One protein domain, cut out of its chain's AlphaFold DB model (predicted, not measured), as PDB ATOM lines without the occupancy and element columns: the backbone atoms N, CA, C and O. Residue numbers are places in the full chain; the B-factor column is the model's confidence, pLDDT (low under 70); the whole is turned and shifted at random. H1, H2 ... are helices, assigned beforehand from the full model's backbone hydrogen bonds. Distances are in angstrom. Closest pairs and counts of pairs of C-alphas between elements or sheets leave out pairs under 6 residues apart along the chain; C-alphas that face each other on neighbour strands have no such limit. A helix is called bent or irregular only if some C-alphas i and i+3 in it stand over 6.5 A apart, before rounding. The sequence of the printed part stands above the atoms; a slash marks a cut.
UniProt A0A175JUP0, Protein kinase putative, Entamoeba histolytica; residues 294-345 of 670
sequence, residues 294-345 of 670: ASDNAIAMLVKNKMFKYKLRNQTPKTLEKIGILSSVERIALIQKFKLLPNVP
ATOM      1  N   ALA A 294      13.902 100.968   3.745       92.88
ATOM      2  CA  ALA A 294      14.878  99.891   3.596       92.88
ATOM      3  C   ALA A 294      15.898 100.231   2.495       92.88
ATOM      4  O   ALA A 294      15.566 100.936   1.541       92.88
ATOM      5  N   SER A 295      17.135  99.734   2.609       93.94
ATOM      6  CA  SER A 295      18.112  99.937   1.536       93.94
ATOM      7  C   SER A 295      17.709  99.189   0.269       93.94
ATOM      8  O   SER A 295      17.033  98.158   0.316       93.94
ATOM      9  N   ASP A 296      18.208  99.661  -0.870       92.00
ATOM     10  CA  ASP A 296      18.031  98.989  -2.158       92.00
ATOM     11  C   ASP A 296      18.491  97.525  -2.127       92.00
ATOM     12  O   ASP A 296      17.829  96.655  -2.690       92.00
ATOM     13  N   ASN A 297      19.597  97.240  -1.431       92.06
ATOM     14  CA  ASN A 297      20.102  95.880  -1.274       92.06
ATOM     15  C   ASN A 297      19.135  95.013  -0.454       92.06
ATOM     16  O   ASN A 297      18.864  93.873  -0.823       92.06
ATOM     17  N   ALA A 298      18.578  95.543   0.639       91.88
ATOM     18  CA  ALA A 298      17.585  94.818   1.425       91.88
ATOM     19  C   ALA A 298      16.308  94.548   0.618       91.88
ATOM     20  O   ALA A 298      15.796  93.430   0.668       91.88
ATOM     21  N   ILE A 299      15.825  95.525  -0.160       93.75
ATOM     22  CA  ILE A 299      14.680  95.344  -1.065       93.75
ATOM     23  C   ILE A 299      14.973  94.223  -2.064       93.75
ATOM     24  O   ILE A 299      14.207  93.259  -2.129       93.75
ATOM     25  N   ALA A 300      16.107  94.289  -2.765       91.19
ATOM     26  CA  ALA A 300      16.510  93.279  -3.739       91.19
ATOM     27  C   ALA A 300      16.598  91.876  -3.115       91.19
ATOM     28  O   ALA A 300      15.997  90.930  -3.626       91.19
ATOM     29  N   MET A 301      17.270  91.730  -1.967       91.00
ATOM     30  CA  MET A 301      17.436  90.432  -1.302       91.00
ATOM     31  C   MET A 301      16.111  89.850  -0.789       91.00
ATOM     32  O   MET A 301      15.886  88.642  -0.897       91.00
ATOM     33  N   LEU A 302      15.212  90.683  -0.253       91.56
ATOM     34  CA  LEU A 302      13.899  90.241   0.228       91.56
ATOM     35  C   LEU A 302      12.972  89.848  -0.930       91.56
ATOM     36  O   LEU A 302      12.282  88.832  -0.829       91.56
ATOM     37  N   VAL A 303      12.996  90.589  -2.044       91.00
ATOM     38  CA  VAL A 303      12.259  90.248  -3.274       91.00
ATOM     39  C   VAL A 303      12.783  88.941  -3.870       91.00
ATOM     40  O   VAL A 303      12.001  88.013  -4.085       91.00
ATOM     41  N   LYS A 304      14.106  88.812  -4.037       88.94
ATOM     42  CA  LYS A 304      14.771  87.596  -4.535       88.94
ATOM     43  C   LYS A 304      14.370  86.347  -3.751       88.94
ATOM     44  O   LYS A 304      14.081  85.301  -4.328       88.94
ATOM     45  N   ASN A 305      14.307  86.465  -2.424       86.75
ATOM     46  CA  ASN A 305      13.960  85.365  -1.521       86.75
ATOM     47  C   ASN A 305      12.447  85.231  -1.265       86.75
ATOM     48  O   ASN A 305      12.042  84.448  -0.402       86.75
ATOM     49  N   LYS A 306      11.596  85.965  -2.000       90.25
ATOM     50  CA  LYS A 306      10.126  85.928  -1.874       90.25
ATOM     51  C   LYS A 306       9.665  86.108  -0.419       90.25
ATOM     52  O   LYS A 306       8.789  85.389   0.083       90.25
ATOM     53  N   MET A 307      10.294  87.056   0.278       86.88
ATOM     54  CA  MET A 307      10.040  87.396   1.679       86.88
ATOM     55  C   MET A 307       8.828  88.316   1.802       86.88
ATOM     56  O   MET A 307       8.930  89.436   2.291       86.88
ATOM     57  N   PHE A 308       7.680  87.837   1.325       88.62
ATOM     58  CA  PHE A 308       6.423  88.580   1.331       88.62
ATOM     59  C   PHE A 308       6.046  89.065   2.732       88.62
ATOM     60  O   PHE A 308       6.440  88.467   3.737       88.62
ATOM     61  N   LYS A 309       5.246  90.135   2.793       83.50
ATOM     62  CA  LYS A 309       4.914  90.871   4.023       83.50
ATOM     63  C   LYS A 309       4.493  89.965   5.189       83.50
ATOM     64  O   LYS A 309       4.954  90.161   6.313       83.50
ATOM     65  N   TYR A 310       3.717  88.911   4.919       80.44
ATOM     66  CA  TYR A 310       3.263  87.943   5.926       80.44
ATOM     67  C   TYR A 310       4.385  87.091   6.555       80.44
ATOM     68  O   TYR A 310       4.248  86.635   7.687       80.44
ATOM     69  N   LYS A 311       5.526  86.903   5.875       84.25
ATOM     70  CA  LYS A 311       6.686  86.161   6.403       84.25
ATOM     71  C   LYS A 311       7.597  87.019   7.278       84.25
ATOM     72  O   LYS A 311       8.406  86.460   8.015       84.25
ATOM     73  N   LEU A 312       7.509  88.350   7.210       83.44
ATOM     74  CA  LEU A 312       8.507  89.251   7.801       83.44
ATOM     75  C   LEU A 312       8.502  89.264   9.339       83.44
ATOM     76  O   LEU A 312       9.560  89.405   9.952       83.44
ATOM     77  N   ARG A 313       7.338  89.076   9.975       80.25
ATOM     78  CA  ARG A 313       7.150  89.258  11.430       80.25
ATOM     79  C   ARG A 313       8.029  88.341  12.292       80.25
ATOM     80  O   ARG A 313       8.552  88.779  13.313       80.25
ATOM     81  N   ASN A 314       8.214  87.092  11.859       75.81
ATOM     82  CA  ASN A 314       8.916  86.052  12.623       75.81
ATOM     83  C   ASN A 314      10.385  85.874  12.197       75.81
ATOM     84  O   ASN A 314      11.007  84.859  12.511       75.81
ATOM     85  N   GLN A 315      10.953  86.835  11.463       81.88
ATOM     86  CA  GLN A 315      12.327  86.733  10.980       81.88
ATOM     87  C   GLN A 315      13.356  87.055  12.061       81.88
ATOM     88  O   GLN A 315      13.181  87.942  12.895       81.88
ATOM     89  N   THR A 316      14.472  86.326  12.017       79.00
ATOM     90  CA  THR A 316      15.596  86.506  12.941       79.00
ATOM     91  C   THR A 316      16.759  87.214  12.245       79.00
ATOM     92  O   THR A 316      16.884  87.121  11.019       79.00
ATOM     93  N   PRO A 317      17.676  87.859  12.996       73.69
ATOM     94  CA  PRO A 317      18.866  88.466  12.400       73.69
ATOM     95  C   PRO A 317      19.713  87.444  11.633       73.69
ATOM     96  O   PRO A 317      20.286  87.781  10.600       73.69
ATOM     97  N   LYS A 318      19.751  86.187  12.096       77.31
ATOM     98  CA  LYS A 318      20.438  85.085  11.410       77.31
ATOM     99  C   LYS A 318      19.777  84.741  10.074       77.31
ATOM    100  O   LYS A 318      20.476  84.413   9.123       77.31
ATOM    101  N   THR A 319      18.448  84.816   9.985       80.81
ATOM    102  CA  THR A 319      17.735  84.553   8.726       80.81
ATOM    103  C   THR A 319      18.039  85.626   7.687       80.81
ATOM    104  O   THR A 319      18.375  85.296   6.555       80.81
ATOM    105  N   LEU A 320      17.999  86.904   8.081       81.94
ATOM    106  CA  LEU A 320      18.317  88.013   7.176       81.94
ATOM    107  C   LEU A 320      19.785  87.996   6.718       81.94
ATOM    108  O   LEU A 320      20.075  88.357   5.582       81.94
ATOM    109  N   GLU A 321      20.696  87.515   7.568       83.88
ATOM    110  CA  GLU A 321      22.104  87.306   7.206       83.88
ATOM    111  C   GLU A 321      22.264  86.271   6.097       83.88
ATOM    112  O   GLU A 321      22.919  86.540   5.096       83.88
ATOM    113  N   LYS A 322      21.607  85.112   6.247       83.56
ATOM    114  CA  LYS A 322      21.615  84.039   5.241       83.56
ATOM    115  C   LYS A 322      21.024  84.485   3.903       83.56
ATOM    116  O   LYS A 322      21.420  83.968   2.869       83.56
ATOM    117  N   ILE A 323      20.087  85.429   3.942       82.19
ATOM    118  CA  ILE A 323      19.440  86.028   2.768       82.19
ATOM    119  C   ILE A 323      20.347  87.060   2.066       82.19
ATOM    120  O   ILE A 323      20.066  87.429   0.931       82.19
ATOM    121  N   GLY A 324      21.448  87.491   2.695       81.88
ATOM    122  CA  GLY A 324      22.417  88.429   2.114       81.88
ATOM    123  C   GLY A 324      22.351  89.856   2.673       81.88
ATOM    124  O   GLY A 324      23.056  90.739   2.188       81.88
ATOM    125  N   ILE A 325      21.552  90.112   3.716       88.88
ATOM    126  CA  ILE A 325      21.540  91.405   4.422       88.88
ATOM    127  C   ILE A 325      22.627  91.371   5.500       88.88
ATOM    128  O   ILE A 325      22.391  90.988   6.645       88.88
ATOM    129  N   LEU A 326      23.855  91.732   5.125       84.12
ATOM    130  CA  LEU A 326      25.029  91.539   5.987       84.12
ATOM    131  C   LEU A 326      25.113  92.556   7.137       84.12
ATOM    132  O   LEU A 326      25.526  92.205   8.247       84.12
ATOM    133  N   SER A 327      24.660  93.795   6.909       87.69
ATOM    134  CA  SER A 327      24.690  94.875   7.904       87.69
ATOM    135  C   SER A 327      23.878  94.507   9.148       87.69
ATOM    136  O   SER A 327      22.657  94.355   9.103       87.69
ATOM    137  N   SER A 328      24.555  94.353  10.287       80.56
ATOM    138  CA  SER A 328      23.914  94.028  11.567       80.56
ATOM    139  C   SER A 328      22.957  95.132  12.024       80.56
ATOM    140  O   SER A 328      21.868  94.833  12.509       80.56
ATOM    141  N   VAL A 329      23.329  96.398  11.808       84.69
ATOM    142  CA  VAL A 329      22.506  97.574  12.131       84.69
ATOM    143  C   VAL A 329      21.215  97.564  11.318       84.69
ATOM    144  O   VAL A 329      20.128  97.703  11.876       84.69
ATOM    145  N   GLU A 330      21.323  97.333  10.009       89.44
ATOM    146  CA  GLU A 330      20.165  97.280   9.119       89.44
ATOM    147  C   GLU A 330      19.246  96.106   9.462       89.44
ATOM    148  O   GLU A 330      18.035  96.283   9.569       89.44
ATOM    149  N   ARG A 331      19.806  94.919   9.727       89.88
ATOM    150  CA  ARG A 331      19.023  93.750  10.151       89.88
ATOM    151  C   ARG A 331      18.214  94.023  11.414       89.88
ATOM    152  O   ARG A 331      17.041  93.660  11.472       89.88
ATOM    153  N   ILE A 332      18.824  94.646  12.423       78.38
ATOM    154  CA  ILE A 332      18.135  94.984  13.675       78.38
ATOM    155  C   ILE A 332      17.021  96.001  13.408       78.38
ATOM    156  O   ILE A 332      15.899  95.793  13.873       78.38
ATOM    157  N   ALA A 333      17.300  97.050  12.629       87.00
ATOM    158  CA  ALA A 333      16.314  98.070  12.273       87.00
ATOM    159  C   ALA A 333      15.118  97.476  11.507       87.00
ATOM    160  O   ALA A 333      13.965  97.726  11.864       87.00
ATOM    161  N   LEU A 334      15.381  96.625  10.509       88.88
ATOM    162  CA  LEU A 334      14.351  95.918   9.748       88.88
ATOM    163  C   LEU A 334      13.502  95.027  10.654       88.88
ATOM    164  O   LEU A 334      12.281  95.112  10.616       88.88
ATOM    165  N   ILE A 335      14.119  94.231  11.530       85.56
ATOM    166  CA  ILE A 335      13.389  93.343  12.446       85.56
ATOM    167  C   ILE A 335      12.519  94.129  13.424       85.56
ATOM    168  O   ILE A 335      11.386  93.729  13.689       85.56
ATOM    169  N   GLN A 336      13.013  95.252  13.954       84.44
ATOM    170  CA  GLN A 336      12.209  96.130  14.805       84.44
ATOM    171  C   GLN A 336      10.971  96.635  14.058       84.44
ATOM    172  O   GLN A 336       9.875  96.583  14.607       84.44
ATOM    173  N   LYS A 337      11.118  97.046  12.793       88.88
ATOM    174  CA  LYS A 337       9.990  97.456  11.946       88.88
ATOM    175  C   LYS A 337       9.051  96.291  11.628       88.88
ATOM    176  O   LYS A 337       7.844  96.434  11.772       88.88
ATOM    177  N   PHE A 338       9.578  95.117  11.278       89.19
ATOM    178  CA  PHE A 338       8.780  93.924  10.959       89.19
ATOM    179  C   PHE A 338       7.913  93.460  12.134       89.19
ATOM    180  O   PHE A 338       6.799  92.985  11.924       89.19
ATOM    181  N   LYS A 339       8.380  93.640  13.376       81.94
ATOM    182  CA  LYS A 339       7.590  93.357  14.584       81.94
ATOM    183  C   LYS A 339       6.394  94.295  14.765       81.94
ATOM    184  O   LYS A 339       5.416  93.895  15.388       81.94
ATOM    185  N   LEU A 340       6.471  95.516  14.234       82.38
ATOM    186  CA  LEU A 340       5.435  96.546  14.353       82.38
ATOM    187  C   LEU A 340       4.340  96.436  13.282       82.38
ATOM    188  O   LEU A 340       3.417  97.244  13.299       82.38
ATOM    189  N   LEU A 341       4.417  95.463  12.368       78.38
ATOM    190  CA  LEU A 341       3.412  95.257  11.321       78.38
ATOM    191  C   LEU A 341       2.011  95.010  11.935       78.38
ATOM    192  O   LEU A 341       1.812  93.980  12.595       78.38
ATOM    193  N   PRO A 342       1.030  95.915  11.729       66.38
ATOM    194  CA  PRO A 342      -0.334  95.739  12.218       66.38
ATOM    195  C   PRO A 342      -1.094  94.744  11.331       66.38
ATOM    196  O   PRO A 342      -0.879  94.713  10.122       66.38
ATOM    197  N   ASN A 343      -1.991  93.945  11.921       55.94
ATOM    198  CA  ASN A 343      -2.920  93.064  11.197       55.94
ATOM    199  C   ASN A 343      -2.271  92.180  10.116       55.94
ATOM    200  O   ASN A 343      -2.805  92.036   9.021       55.94
ATOM    201  N   VAL A 344      -1.127  91.561  10.413       48.22
ATOM    202  CA  VAL A 344      -0.729  90.365   9.661       48.22
ATOM    203  C   VAL A 344      -1.645  89.264  10.183       48.22
ATOM    204  O   VAL A 344      -1.571  89.008  11.390       48.22
ATOM    205  N   PRO A 345      -2.529  88.661   9.360       41.66
ATOM    206  CA  PRO A 345      -3.257  87.473   9.785       41.66
ATOM    207  C   PRO A 345      -2.225  86.531  10.385       41.66
ATOM    208  O   PRO A 345      -1.163  86.347   9.777       41.66
TER     209      PRO A 345
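This is residues 294 to 345 of the 670 residues of the protein "Protein kinase putative" of Entamoeba histolytica (UniProt A0A175JUP0). The longest helix, H4, is a straight beam, with two short helices, H2 and H3, set at large angles to it near its two ends. H1 is set off from these three, and residues 340 to 345 make a tail past H4. The printed part has 52 residues with four named helices, H1 to H4 in order, and no named strand: all helix. It is compact, with a radius of gyration of the C-alphas of 10.2 A and spans of 28 by 21 by 18 A.

H1, residues 296 to 304, begins at C-alpha (18.031, 98.989, -2.158) and is 12.1 A long. H2 is residues 309 to 314, irregular, but only just: C-alphas 310 and 313 are 6.9 A apart. H3 is residues 317 to 322. H4, residues 328 to 339, is 16.6 A long and ends at C-alpha (7.590, 93.357, 14.584).

H4 touches H3, closest C-alphas Pro 317 and Arg 331 at 5.7 A, at a steep tilt of 65 degrees, opposite ways. With residues 335 to 339 alone it touches H2, closest C-alphas Arg 313 and Phe 338 at 5.0 A, only just about perpendicular at 71 degrees. H1 and H4 are only just apart, at 8.5 A. Every O i to N i+4 pair is within hydrogen-bond range in H1, H3 and H4; in H2 0 of 2 are, and 1 of 3 O i to N i+3 pairs.

The farthest C-alphas, Ser 327 and Pro 345, are 29.0 A apart. The printed part has no cut, and its three links between helices are tight. Residues 342 to 345 have pLDDT under 70.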